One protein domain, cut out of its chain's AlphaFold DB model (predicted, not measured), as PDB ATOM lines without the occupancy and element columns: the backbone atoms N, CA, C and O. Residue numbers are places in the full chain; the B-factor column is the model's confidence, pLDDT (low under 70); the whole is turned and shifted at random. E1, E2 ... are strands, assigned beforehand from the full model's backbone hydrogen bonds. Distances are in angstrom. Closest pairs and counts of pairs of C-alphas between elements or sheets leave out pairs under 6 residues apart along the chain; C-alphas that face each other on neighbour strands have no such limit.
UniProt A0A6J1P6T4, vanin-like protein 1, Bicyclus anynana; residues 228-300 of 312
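Overview. This is residues 228 to 300 of the 312 residues of the protein "vanin-like protein 1" of Bicyclus anynana (UniProt A0A6J1P6T4). Two antiparallel sheets lie partly face to face as a loose sandwich: the long hairpin E4 and E5 curves like a U, E1 pairs with the first part of E4, and the shorter hairpin E2 and E3 covers the outside of the curve. The 73 printed residues have five named strands, E1 to E5, and no named helix, an all strand domain. The three-stranded sheet runs E1, E4, E5 and is twisted. The whole is loose, with a radius of gyration of the C-alphas of 14.0 A, and flat, spanning 41 by 27 by 12 A.

Along the chain. E1, residues 234 to 238, begins at C-alpha 234 (-12.225, -39.100, 18.537) and is 13.3 A long. E2, residues 242 to 250, is 23.9 A long and bends by 56 degrees at residue 245. E3, residues 253 to 261, is 23.2 A long and bends by 52 degrees at residue 258. E4, residues 271 to 283, is 25.0 A long and bends by 106 degrees at residue 279. E5, residues 287 to 299, is 25.5 A long, bends by 96 degrees at residue 294 and ends at C-alpha 299 (0.601, -33.142, 14.083).

Arrangement. E1 and E4 are antiparallel, with N 236 and O 274 2.9 A apart, within hydrogen-bond range. E4 and E5 form a hairpin, with N 275 and O 295 at 2.8 A. E2 and E3 form the other hairpin, with N 244 and O 259 at 2.8 A. Between the sheets, the closest C-alphas of E2 and E4 are those of Asp 250 and Phe 277, 5.4 A apart; those of E3 and E5 are Cys 255 and Cys 294, at 5.5 A. E2 and E5 are near each other.

Size, cuts and confidence. The C-alphas farthest apart, of Asp 241 and Phe 286, are 41.2 A apart. The printed part has no cut and no long link. The mean pLDDT of the printed part is 92.6, and no printed residue is under 70.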
ATOM      1  N   LEU A 228      -9.814 -34.538   5.298       93.38
ATOM      2  CA  LEU A 228     -10.800 -33.607   5.846       93.38
ATOM      3  C   LEU A 228     -11.676 -34.234   6.942       93.38
ATOM      4  O   LEU A 228     -12.427 -33.520   7.604       93.38
ATOM      5  N   SER A 229     -11.600 -35.552   7.149       94.88
ATOM      6  CA  SER A 229     -12.313 -36.229   8.232       94.88
ATOM      7  C   SER A 229     -11.628 -36.087   9.595       94.88
ATOM      8  O   SER A 229     -12.297 -36.264  10.612       94.88
ATOM      9  N   ILE A 230     -10.337 -35.722   9.642       95.56
ATOM     10  CA  ILE A 230      -9.531 -35.652  10.875       95.56
ATOM     11  C   ILE A 230     -10.209 -34.863  12.009       95.56
ATOM     12  O   ILE A 230     -10.260 -35.391  13.122       95.56
ATOM     13  N   PRO A 231     -10.781 -33.658  11.789       95.06
ATOM     14  CA  PRO A 231     -11.433 -32.897  12.861       95.06
ATOM     15  C   PRO A 231     -12.614 -33.622  13.526       95.06
ATOM     16  O   PRO A 231     -12.995 -33.286  14.646       95.06
ATOM     17  N   PHE A 232     -13.194 -34.620  12.855       95.00
ATOM     18  CA  PHE A 232     -14.328 -35.398  13.354       95.00
ATOM     19  C   PHE A 232     -13.909 -36.676  14.090       95.00
ATOM     20  O   PHE A 232     -14.765 -37.376  14.634       95.00
ATOM     21  N   HIS A 233     -12.614 -36.998  14.127       97.06
ATOM     22  CA  HIS A 233     -12.108 -38.179  14.824       97.06
ATOM     23  C   HIS A 233     -12.184 -37.993  16.343       97.06
ATOM     24  O   HIS A 233     -11.984 -36.899  16.879       97.06
ATOM     25  N   LYS A 234     -12.400 -39.087  17.079       97.62
ATOM     26  CA  LYS A 234     -12.225 -39.100  18.537       97.62
ATOM     27  C   LYS A 234     -10.748 -39.274  18.839       97.62
ATOM     28  O   LYS A 234     -10.181 -40.310  18.509       97.62
ATOM     29  N   THR A 235     -10.117 -38.267  19.448       97.12
ATOM     30  CA  THR A 235      -8.655 -38.241  19.607       97.12
ATOM     31  C   THR A 235      -8.185 -38.046  21.039       97.12
ATOM     32  O   THR A 235      -8.880 -37.474  21.880       97.12
ATOM     33  N   ARG A 236      -6.952 -38.485  21.301       95.62
ATOM     34  CA  ARG A 236      -6.202 -38.211  22.529       95.62
ATOM     35  C   ARG A 236      -4.791 -37.749  22.181       95.62
ATOM     36  O   ARG A 236      -4.065 -38.453  21.483       95.62
ATOM     37  N   LEU A 237      -4.398 -36.578  22.687       94.94
ATOM     38  CA  LEU A 237      -3.029 -36.075  22.565       94.94
ATOM     39  C   LEU A 237      -2.068 -36.947  23.382       94.94
ATOM     40  O   LEU A 237      -2.303 -37.195  24.568       94.94
ATOM     41  N   LEU A 238      -0.983 -37.371  22.743       93.44
ATOM     42  CA  LEU A 238       0.097 -38.140  23.345       93.44
ATOM     43  C   LEU A 238       1.236 -37.194  23.738       93.44
ATOM     44  O   LEU A 238       1.635 -36.313  22.973       93.44
ATOM     45  N   ARG A 239       1.747 -37.367  24.953       88.69
ATOM     46  CA  ARG A 239       2.877 -36.633  25.520       88.69
ATOM     47  C   ARG A 239       4.103 -37.548  25.564       88.69
ATOM     48  O   ARG A 239       3.939 -38.741  25.818       88.69
ATOM     49  N   PRO A 240       5.304 -37.011  25.290       83.62
ATOM     50  CA  PRO A 240       6.553 -37.761  25.397       83.62
ATOM     51  C   PRO A 240       6.782 -38.296  26.805       83.62
ATOM     52  O   PRO A 240       6.202 -37.812  27.778       83.62
ATOM     53  N   ASP A 241       7.633 -39.313  26.864       82.56
ATOM     54  CA  ASP A 241       8.154 -39.949  28.071       82.56
ATOM     55  C   ASP A 241       7.036 -40.441  29.004       82.56
ATOM     56  O   ASP A 241       7.129 -40.395  30.227       82.56
ATOM     57  N   THR A 242       5.945 -40.899  28.384       86.75
ATOM     58  CA  THR A 242       4.734 -41.387  29.043       86.75
ATOM     59  C   THR A 242       4.363 -42.755  28.475       86.75
ATOM     60  O   THR A 242       4.382 -42.972  27.257       86.75
ATOM     61  N   GLU A 243       4.005 -43.674  29.365       91.50
ATOM     62  CA  GLU A 243       3.374 -44.943  29.013       91.50
ATOM     63  C   GLU A 243       1.854 -44.776  29.050       91.50
ATOM     64  O   GLU A 243       1.290 -44.108  29.920       91.50
ATOM     65  N   TYR A 244       1.194 -45.345  28.053       91.38
ATOM     66  CA  TYR A 244      -0.226 -45.196  27.822       91.38
ATOM     67  C   TYR A 244      -0.883 -46.560  27.720       91.38
ATOM     68  O   TYR A 244      -0.524 -47.359  26.861       91.38
ATOM     69  N   GLU A 245      -1.930 -46.748  28.509       96.38
ATOM     70  CA  GLU A 245      -2.905 -47.810  28.322       96.38
ATOM     71  C   GLU A 245      -4.291 -47.170  28.351       96.38
ATOM     72  O   GLU A 245      -4.691 -46.559  29.346       96.38
ATOM     73  N   PHE A 246      -4.985 -47.180  27.215       96.75
ATOM     74  CA  PHE A 246      -6.328 -46.616  27.116       96.75
ATOM     75  C   PHE A 246      -7.092 -47.132  25.905       96.75
ATOM     76  O   PHE A 246      -6.521 -47.613  24.929       96.75
ATOM     77  N   THR A 247      -8.403 -46.918  25.944       98.06
ATOM     78  CA  THR A 247      -9.307 -47.211  24.838       98.06
ATOM     79  C   THR A 247      -9.902 -45.915  24.296       98.06
ATOM     80  O   THR A 247     -10.291 -45.030  25.061       98.06
ATOM     81  N   LEU A 248      -9.970 -45.794  22.971       98.00
ATOM     82  CA  LEU A 248     -10.810 -44.816  22.284       98.00
ATOM     83  C   LEU A 248     -11.947 -45.538  21.582       98.00
ATOM     84  O   LEU A 248     -11.796 -46.666  21.122       98.00
ATOM     85  N   PHE A 249     -13.082 -44.865  21.489       97.81
ATOM     86  CA  PHE A 249     -14.281 -45.414  20.891       97.81
ATOM     87  C   PHE A 249     -14.949 -44.367  20.009       97.81
ATOM     88  O   PHE A 249     -15.100 -43.216  20.426       97.81
ATOM     89  N   ASP A 250     -15.369 -44.789  18.821       97.88
ATOM     90  CA  ASP A 250     -16.250 -44.019  17.949       97.88
ATOM     91  C   ASP A 250     -17.233 -44.963  17.241       97.88
ATOM     92  O   ASP A 250     -16.848 -45.769  16.394       97.88
ATOM     93  N   LYS A 251     -18.513 -44.870  17.619       96.38
ATOM     94  CA  LYS A 251     -19.648 -45.679  17.131       96.38
ATOM     95  C   LYS A 251     -19.467 -47.196  17.223       96.38
ATOM     96  O   LYS A 251     -19.917 -47.797  18.182       96.38
ATOM     97  N   ASP A 252     -18.906 -47.843  16.212       94.69
ATOM     98  CA  ASP A 252     -18.723 -49.298  16.150       94.69
ATOM     99  C   ASP A 252     -17.243 -49.701  16.100       94.69
ATOM    100  O   ASP A 252     -16.921 -50.879  15.959       94.69
ATOM    101  N   VAL A 253     -16.338 -48.731  16.255       97.31
ATOM    102  CA  VAL A 253     -14.896 -48.953  16.331       97.31
ATOM    103  C   VAL A 253     -14.422 -48.734  17.764       97.31
ATOM    104  O   VAL A 253     -14.621 -47.669  18.350       97.31
ATOM    105  N   VAL A 254     -13.756 -49.753  18.314       98.00
ATOM    106  CA  VAL A 254     -13.079 -49.727  19.616       98.00
ATOM    107  C   VAL A 254     -11.581 -49.892  19.372       98.00
ATOM    108  O   VAL A 254     -11.143 -50.918  18.853       98.00
ATOM    109  N   CYS A 255     -10.792 -48.893  19.752       98.12
ATOM    110  CA  CYS A 255      -9.348 -48.862  19.564       98.12
ATOM    111  C   CYS A 255      -8.635 -48.963  20.907       98.12
ATOM    112  O   CYS A 255      -8.679 -48.025  21.704       98.12
ATOM    113  N   ASN A 256      -7.958 -50.084  21.140       97.94
ATOM    114  CA  ASN A 256      -7.152 -50.299  22.336       97.94
ATOM    115  C   ASN A 256      -5.701 -49.906  22.053       97.94
ATOM    116  O   ASN A 256      -5.080 -50.430  21.129       97.94
ATOM    117  N   PHE A 257      -5.169 -48.987  22.852       97.31
ATOM    118  CA  PHE A 257      -3.813 -48.473  22.725       97.31
ATOM    119  C   PHE A 257      -2.995 -48.882  23.944       97.31
ATOM    120  O   PHE A 257      -3.316 -48.496  25.067       97.31
ATOM    121  N   ASN A 258      -1.913 -49.616  23.693       96.31
ATOM    122  CA  ASN A 258      -0.835 -49.856  24.645       96.31
ATOM    123  C   ASN A 258       0.451 -49.311  24.015       96.31
ATOM    124  O   ASN A 258       0.956 -49.879  23.044       96.31
ATOM    125  N   LEU A 259       0.900 -48.144  24.480       93.88
ATOM    126  CA  LEU A 259       1.948 -47.358  23.831       93.88
ATOM    127  C   LEU A 259       2.994 -46.903  24.842       93.88
ATOM    128  O   LEU A 259       2.666 -46.405  25.916       93.88
ATOM    129  N   LYS A 260       4.257 -46.942  24.425       90.62
ATOM    130  CA  LYS A 260       5.361 -46.253  25.091       90.62
ATOM    131  C   LYS A 260       5.902 -45.195  24.148       90.62
ATOM    132  O   LYS A 260       6.398 -45.525  23.072       90.62
ATOM    133  N   PHE A 261       5.774 -43.930  24.529       84.75
ATOM    134  CA  PHE A 261       6.198 -42.818  23.689       84.75
ATOM    135  C   PHE A 261       7.418 -42.142  24.314       84.75
ATOM    136  O   PHE A 261       7.362 -41.709  25.458       84.75
ATOM    137  N   THR A 262       8.522 -42.065  23.574       84.50
ATOM    138  CA  THR A 262       9.788 -41.454  24.013       84.50
ATOM    139  C   THR A 262      10.163 -40.330  23.071       84.50
ATOM    140  O   THR A 262      10.011 -40.476  21.853       84.50
ATOM    141  N   ASN A 263      10.691 -39.232  23.601       79.75
ATOM    142  CA  ASN A 263      11.150 -38.160  22.731       79.75
ATOM    143  C   ASN A 263      12.462 -38.535  22.026       79.75
ATOM    144  O   ASN A 263      13.330 -39.191  22.605       79.75
ATOM    145  N   ARG A 264      12.626 -38.098  20.777       78.75
ATOM    146  CA  ARG A 264      13.932 -38.126  20.106       78.75
ATOM    147  C   ARG A 264      14.578 -36.749  20.229       78.75
ATOM    148  O   ARG A 264      13.887 -35.734  20.272       78.75
ATOM    149  N   ASN A 265      15.908 -36.714  20.290       74.94
ATOM    150  CA  ASN A 265      16.640 -35.452  20.276       74.94
ATOM    151  C   ASN A 265      16.403 -34.740  18.936       74.94
ATOM    152  O   ASN A 265      16.654 -35.311  17.876       74.94
ATOM    153  N   GLY A 266      15.920 -33.500  18.994       73.44
ATOM    154  CA  GLY A 266      15.605 -32.682  17.826       73.44
ATOM    155  C   GLY A 266      15.182 -31.271  18.232       73.44
ATOM    156  O   GLY A 266      14.615 -31.074  19.307       73.44
ATOM    157  N   THR A 267      15.469 -30.285  17.381       74.12
ATOM    158  CA  THR A 267      15.113 -28.868  17.603       74.12
ATOM    159  C   THR A 267      13.638 -28.573  17.307       74.12
ATOM    160  O   THR A 267      13.071 -27.644  17.878       74.12
ATOM    161  N   LYS A 268      12.993 -29.389  16.461       81.44
ATOM    162  CA  LYS A 268      11.545 -29.404  16.196       81.44
ATOM    163  C   LYS A 268      11.036 -30.842  16.301       81.44
ATOM    164  O   LYS A 268      11.614 -31.737  15.696       81.44
ATOM    165  N   ASN A 269       9.947 -31.053  17.042       85.81
ATOM    166  CA  ASN A 269       9.357 -32.376  17.257       85.81
ATOM    167  C   ASN A 269       7.851 -32.339  17.017       85.81
ATOM    168  O   ASN A 269       7.147 -31.566  17.678       85.81
ATOM    169  N   TYR A 270       7.368 -33.220  16.135       90.88
ATOM    170  CA  TYR A 270       5.938 -33.415  15.919       90.88
ATOM    171  C   TYR A 270       5.244 -33.826  17.217       90.88
ATOM    172  O   TYR A 270       5.814 -34.466  18.106       90.88
ATOM    173  N   ARG A 271       3.973 -33.451  17.321       91.94
ATOM    174  CA  ARG A 271       3.063 -33.951  18.351       91.94
ATOM    175  C   ARG A 271       2.299 -35.130  17.782       91.94
ATOM    176  O   ARG A 271       2.114 -35.211  16.577       91.94
ATOM    177  N   TYR A 272       1.855 -36.042  18.635       94.19
ATOM    178  CA  TYR A 272       1.153 -37.236  18.181       94.19
ATOM    179  C   TYR A 272      -0.211 -37.328  18.839       94.19
ATOM    180  O   TYR A 272      -0.377 -36.982  20.011       94.19
ATOM    181  N   ARG A 273      -1.193 -37.807  18.084       95.56
ATOM    182  CA  ARG A 273      -2.531 -38.113  18.580       95.56
ATOM    183  C   ARG A 273      -2.874 -39.554  18.265       95.56
ATOM    184  O   ARG A 273      -2.666 -39.994  17.140       95.56
ATOM    185  N   ALA A 274      -3.428 -40.252  19.248       96.94
ATOM    186  CA  ALA A 274      -4.178 -41.473  19.000       96.94
ATOM    187  C   ALA A 274      -5.603 -41.104  18.579       96.94
ATOM    188  O   ALA A 274      -6.157 -40.130  19.098       96.94
ATOM    189  N   ALA A 275      -6.188 -41.874  17.669       97.62
ATOM    190  CA  ALA A 275      -7.501 -41.608  17.107       97.62
ATOM    191  C   ALA A 275      -8.313 -42.887  16.888       97.62
ATOM    192  O   ALA A 275      -7.768 -43.919  16.492       97.62
ATOM    193  N   ALA A 276      -9.621 -42.772  17.104       98.25
ATOM    194  CA  ALA A 276     -10.639 -43.705  16.642       98.25
ATOM    195  C   ALA A 276     -11.627 -42.948  15.747       98.25
ATOM    196  O   ALA A 276     -12.016 -41.818  16.067       98.25
ATOM    197  N   PHE A 277     -12.027 -43.562  14.638       97.69
ATOM    198  CA  PHE A 277     -13.047 -43.004  13.759       97.69
ATOM    199  C   PHE A 277     -13.890 -44.103  13.124       97.69
ATOM    200  O   PHE A 277     -13.358 -45.098  12.630       97.69
ATOM    201  N   SER A 278     -15.201 -43.876  13.111       97.88
ATOM    202  CA  SER A 278     -16.163 -44.631  12.321       97.88
ATOM    203  C   SER A 278     -17.150 -43.683  11.651       97.88
ATOM    204  O   SER A 278     -17.992 -43.031  12.285       97.88
ATOM    205  N   GLY A 279     -17.084 -43.598  10.330       96.50
ATOM    206  CA  GLY A 279     -17.959 -42.704   9.593       96.50
ATOM    207  C   GLY A 279     -17.737 -42.738   8.098       96.50
ATOM    208  O   GLY A 279     -17.127 -43.651   7.552       96.50
ATOM    209  N   VAL A 280     -18.269 -41.722   7.434       95.88
ATOM    210  CA  VAL A 280     -18.048 -41.493   6.010       95.88
ATOM    211  C   VAL A 280     -17.003 -40.401   5.877       95.88
ATOM    212  O   VAL A 280     -17.081 -39.376   6.554       95.88
ATOM    213  N   ARG A 281     -16.035 -40.621   4.993       94.19
ATOM    214  CA  ARG A 281     -15.080 -39.602   4.567       94.19
ATOM    215  C   ARG A 281     -15.246 -39.319   3.081       94.19
ATOM    216  O   ARG A 281     -15.762 -40.150   2.331       94.19
ATOM    217  N   THR A 282     -14.763 -38.161   2.661       94.12
ATOM    218  CA  THR A 282     -14.660 -37.796   1.249       94.12
ATOM    219  C   THR A 282     -13.241 -38.021   0.738       94.12
ATOM    220  O   THR A 282     -12.277 -37.919   1.500       94.12
ATOM    221  N   TYR A 283     -13.110 -38.348  -0.543       92.62
ATOM    222  CA  TYR A 283     -11.844 -38.424  -1.266       92.62
ATOM    223  C   TYR A 283     -11.749 -37.212  -2.201       92.62
ATOM    224  O   TYR A 283     -12.228 -37.259  -3.335       92.62
ATOM    225  N   ASN A 284     -11.215 -36.096  -1.687       85.56
ATOM    226  CA  ASN A 284     -11.139 -34.792  -2.369       85.56
ATOM    227  C   ASN A 284     -12.464 -34.307  -3.007       85.56
ATOM    228  O   ASN A 284     -12.447 -33.605  -4.012       85.56
ATOM    229  N   GLY A 285     -13.622 -34.690  -2.462       88.44
ATOM    230  CA  GLY A 285     -14.931 -34.330  -3.020       88.44
ATOM    231  C   GLY A 285     -15.371 -35.153  -4.239       88.44
ATOM    232  O   GLY A 285     -16.523 -35.038  -4.643       88.44
ATOM    233  N   PHE A 286     -14.510 -36.007  -4.804       90.69
ATOM    234  CA  PHE A 286     -14.823 -36.783  -6.015       90.69
ATOM    235  C   PHE A 286     -15.569 -38.084  -5.732       90.69
ATOM    236  O   PHE A 286     -16.304 -38.581  -6.580       90.69
ATOM    237  N   ALA A 287     -15.379 -38.635  -4.538       92.94
ATOM    238  CA  ALA A 287     -16.080 -39.813  -4.060       92.94
ATOM    239  C   ALA A 287     -16.236 -39.744  -2.539       92.94
ATOM    240  O   ALA A 287     -15.568 -38.961  -1.857       92.94
ATOM    241  N   SER A 288     -17.105 -40.592  -1.999       94.69
ATOM    242  CA  SER A 288     -17.237 -40.812  -0.559       94.69
ATOM    243  C   SER A 288     -17.139 -42.298  -0.250       94.69
ATOM    244  O   SER A 288     -17.522 -43.130  -1.070       94.69
ATOM    245  N   GLY A 289     -16.633 -42.632   0.932       93.69
ATOM    246  CA  GLY A 289     -16.538 -44.014   1.387       93.69
ATOM    247  C   GLY A 289     -16.651 -44.124   2.898       93.69
ATOM    248  O   GLY A 289     -16.273 -43.209   3.636       93.69
ATOM    249  N   GLY A 290     -17.183 -45.257   3.350       95.00
ATOM    250  CA  GLY A 290     -17.144 -45.629   4.757       95.00
ATOM    251  C   GLY A 290     -15.705 -45.910   5.181       95.00
ATOM    252  O   GLY A 290     -14.969 -46.589   4.470       95.00
ATOM    253  N   SER A 291     -15.305 -45.385   6.331       94.75
ATOM    254  CA  SER A 291     -13.994 -45.612   6.924       94.75
ATOM    255  C   SER A 291     -14.140 -45.933   8.403       94.75
ATOM    256  O   SER A 291     -14.946 -45.336   9.122       94.75
ATOM    257  N   ARG A 292     -13.346 -46.910   8.830       95.88
ATOM    258  CA  ARG A 292     -13.196 -47.362  10.209       95.88
ATOM    259  C   ARG A 292     -11.708 -47.470  10.477       95.88
ATOM    260  O   ARG A 292     -11.027 -48.207   9.766       95.88
ATOM    261  N   LEU A 293     -11.197 -46.738  11.460       95.38
ATOM    262  CA  LEU A 293      -9.762 -46.728  11.735       95.38
ATOM    263  C   LEU A 293      -9.438 -46.572  13.216       95.38
ATOM    264  O   LEU A 293     -10.127 -45.876  13.964       95.38
ATOM    265  N   CYS A 294      -8.317 -47.191  13.578       97.44
ATOM    266  CA  CYS A 294      -7.516 -46.883  14.750       97.44
ATOM    267  C   CYS A 294      -6.177 -46.355  14.246       97.44
ATOM    268  O   CYS A 294      -5.533 -47.011  13.428       97.44
ATOM    269  N   ALA A 295      -5.759 -45.178  14.704       96.31
ATOM    270  CA  ALA A 295      -4.557 -44.545  14.181       96.31
ATOM    271  C   ALA A 295      -3.752 -43.823  15.251       96.31
ATOM    272  O   ALA A 295      -4.284 -43.365  16.261       96.31
ATOM    273  N   ILE A 296      -2.460 -43.677  14.970       95.56
ATOM    274  CA  ILE A 296      -1.594 -42.692  15.603       95.56
ATOM    275  C   ILE A 296      -1.045 -41.832  14.475       95.56
ATOM    276  O   ILE A 296      -0.409 -42.356  13.564       95.56
ATOM    277  N   TYR A 297      -1.290 -40.528  14.520       94.62
ATOM    278  CA  TYR A 297      -0.797 -39.609  13.499       94.62
ATOM    279  C   TYR A 297      -0.035 -38.434  14.095       94.62
ATOM    280  O   TYR A 297      -0.281 -38.008  15.228       94.62
ATOM    281  N   ALA A 298       0.915 -37.941  13.302       93.69
ATOM    282  CA  ALA A 298       1.718 -36.771  13.606       93.69
ATOM    283  C   ALA A 298       0.937 -35.481  13.321       93.69
ATOM    284  O   ALA A 298       0.147 -35.406  12.378       93.69
ATOM    285  N   CYS A 299       1.194 -34.466  14.137       93.94
ATOM    286  CA  CYS A 299       0.601 -33.142  14.083       93.94
ATOM    287  C   CYS A 299       1.692 -32.089  14.246       93.94
ATOM    288  O   CYS A 299       2.573 -32.228  15.105       93.94
ATOM    289  N   ALA A 300       1.639 -31.031  13.437       92.44
ATOM    290  CA  ALA A 300       2.636 -29.964  13.491       92.44
ATOM    291  C   ALA A 300       2.603 -29.223  14.842       92.44
ATOM    292  O   ALA A 300       3.630 -28.736  15.316       92.44
TER     293      ALA A 300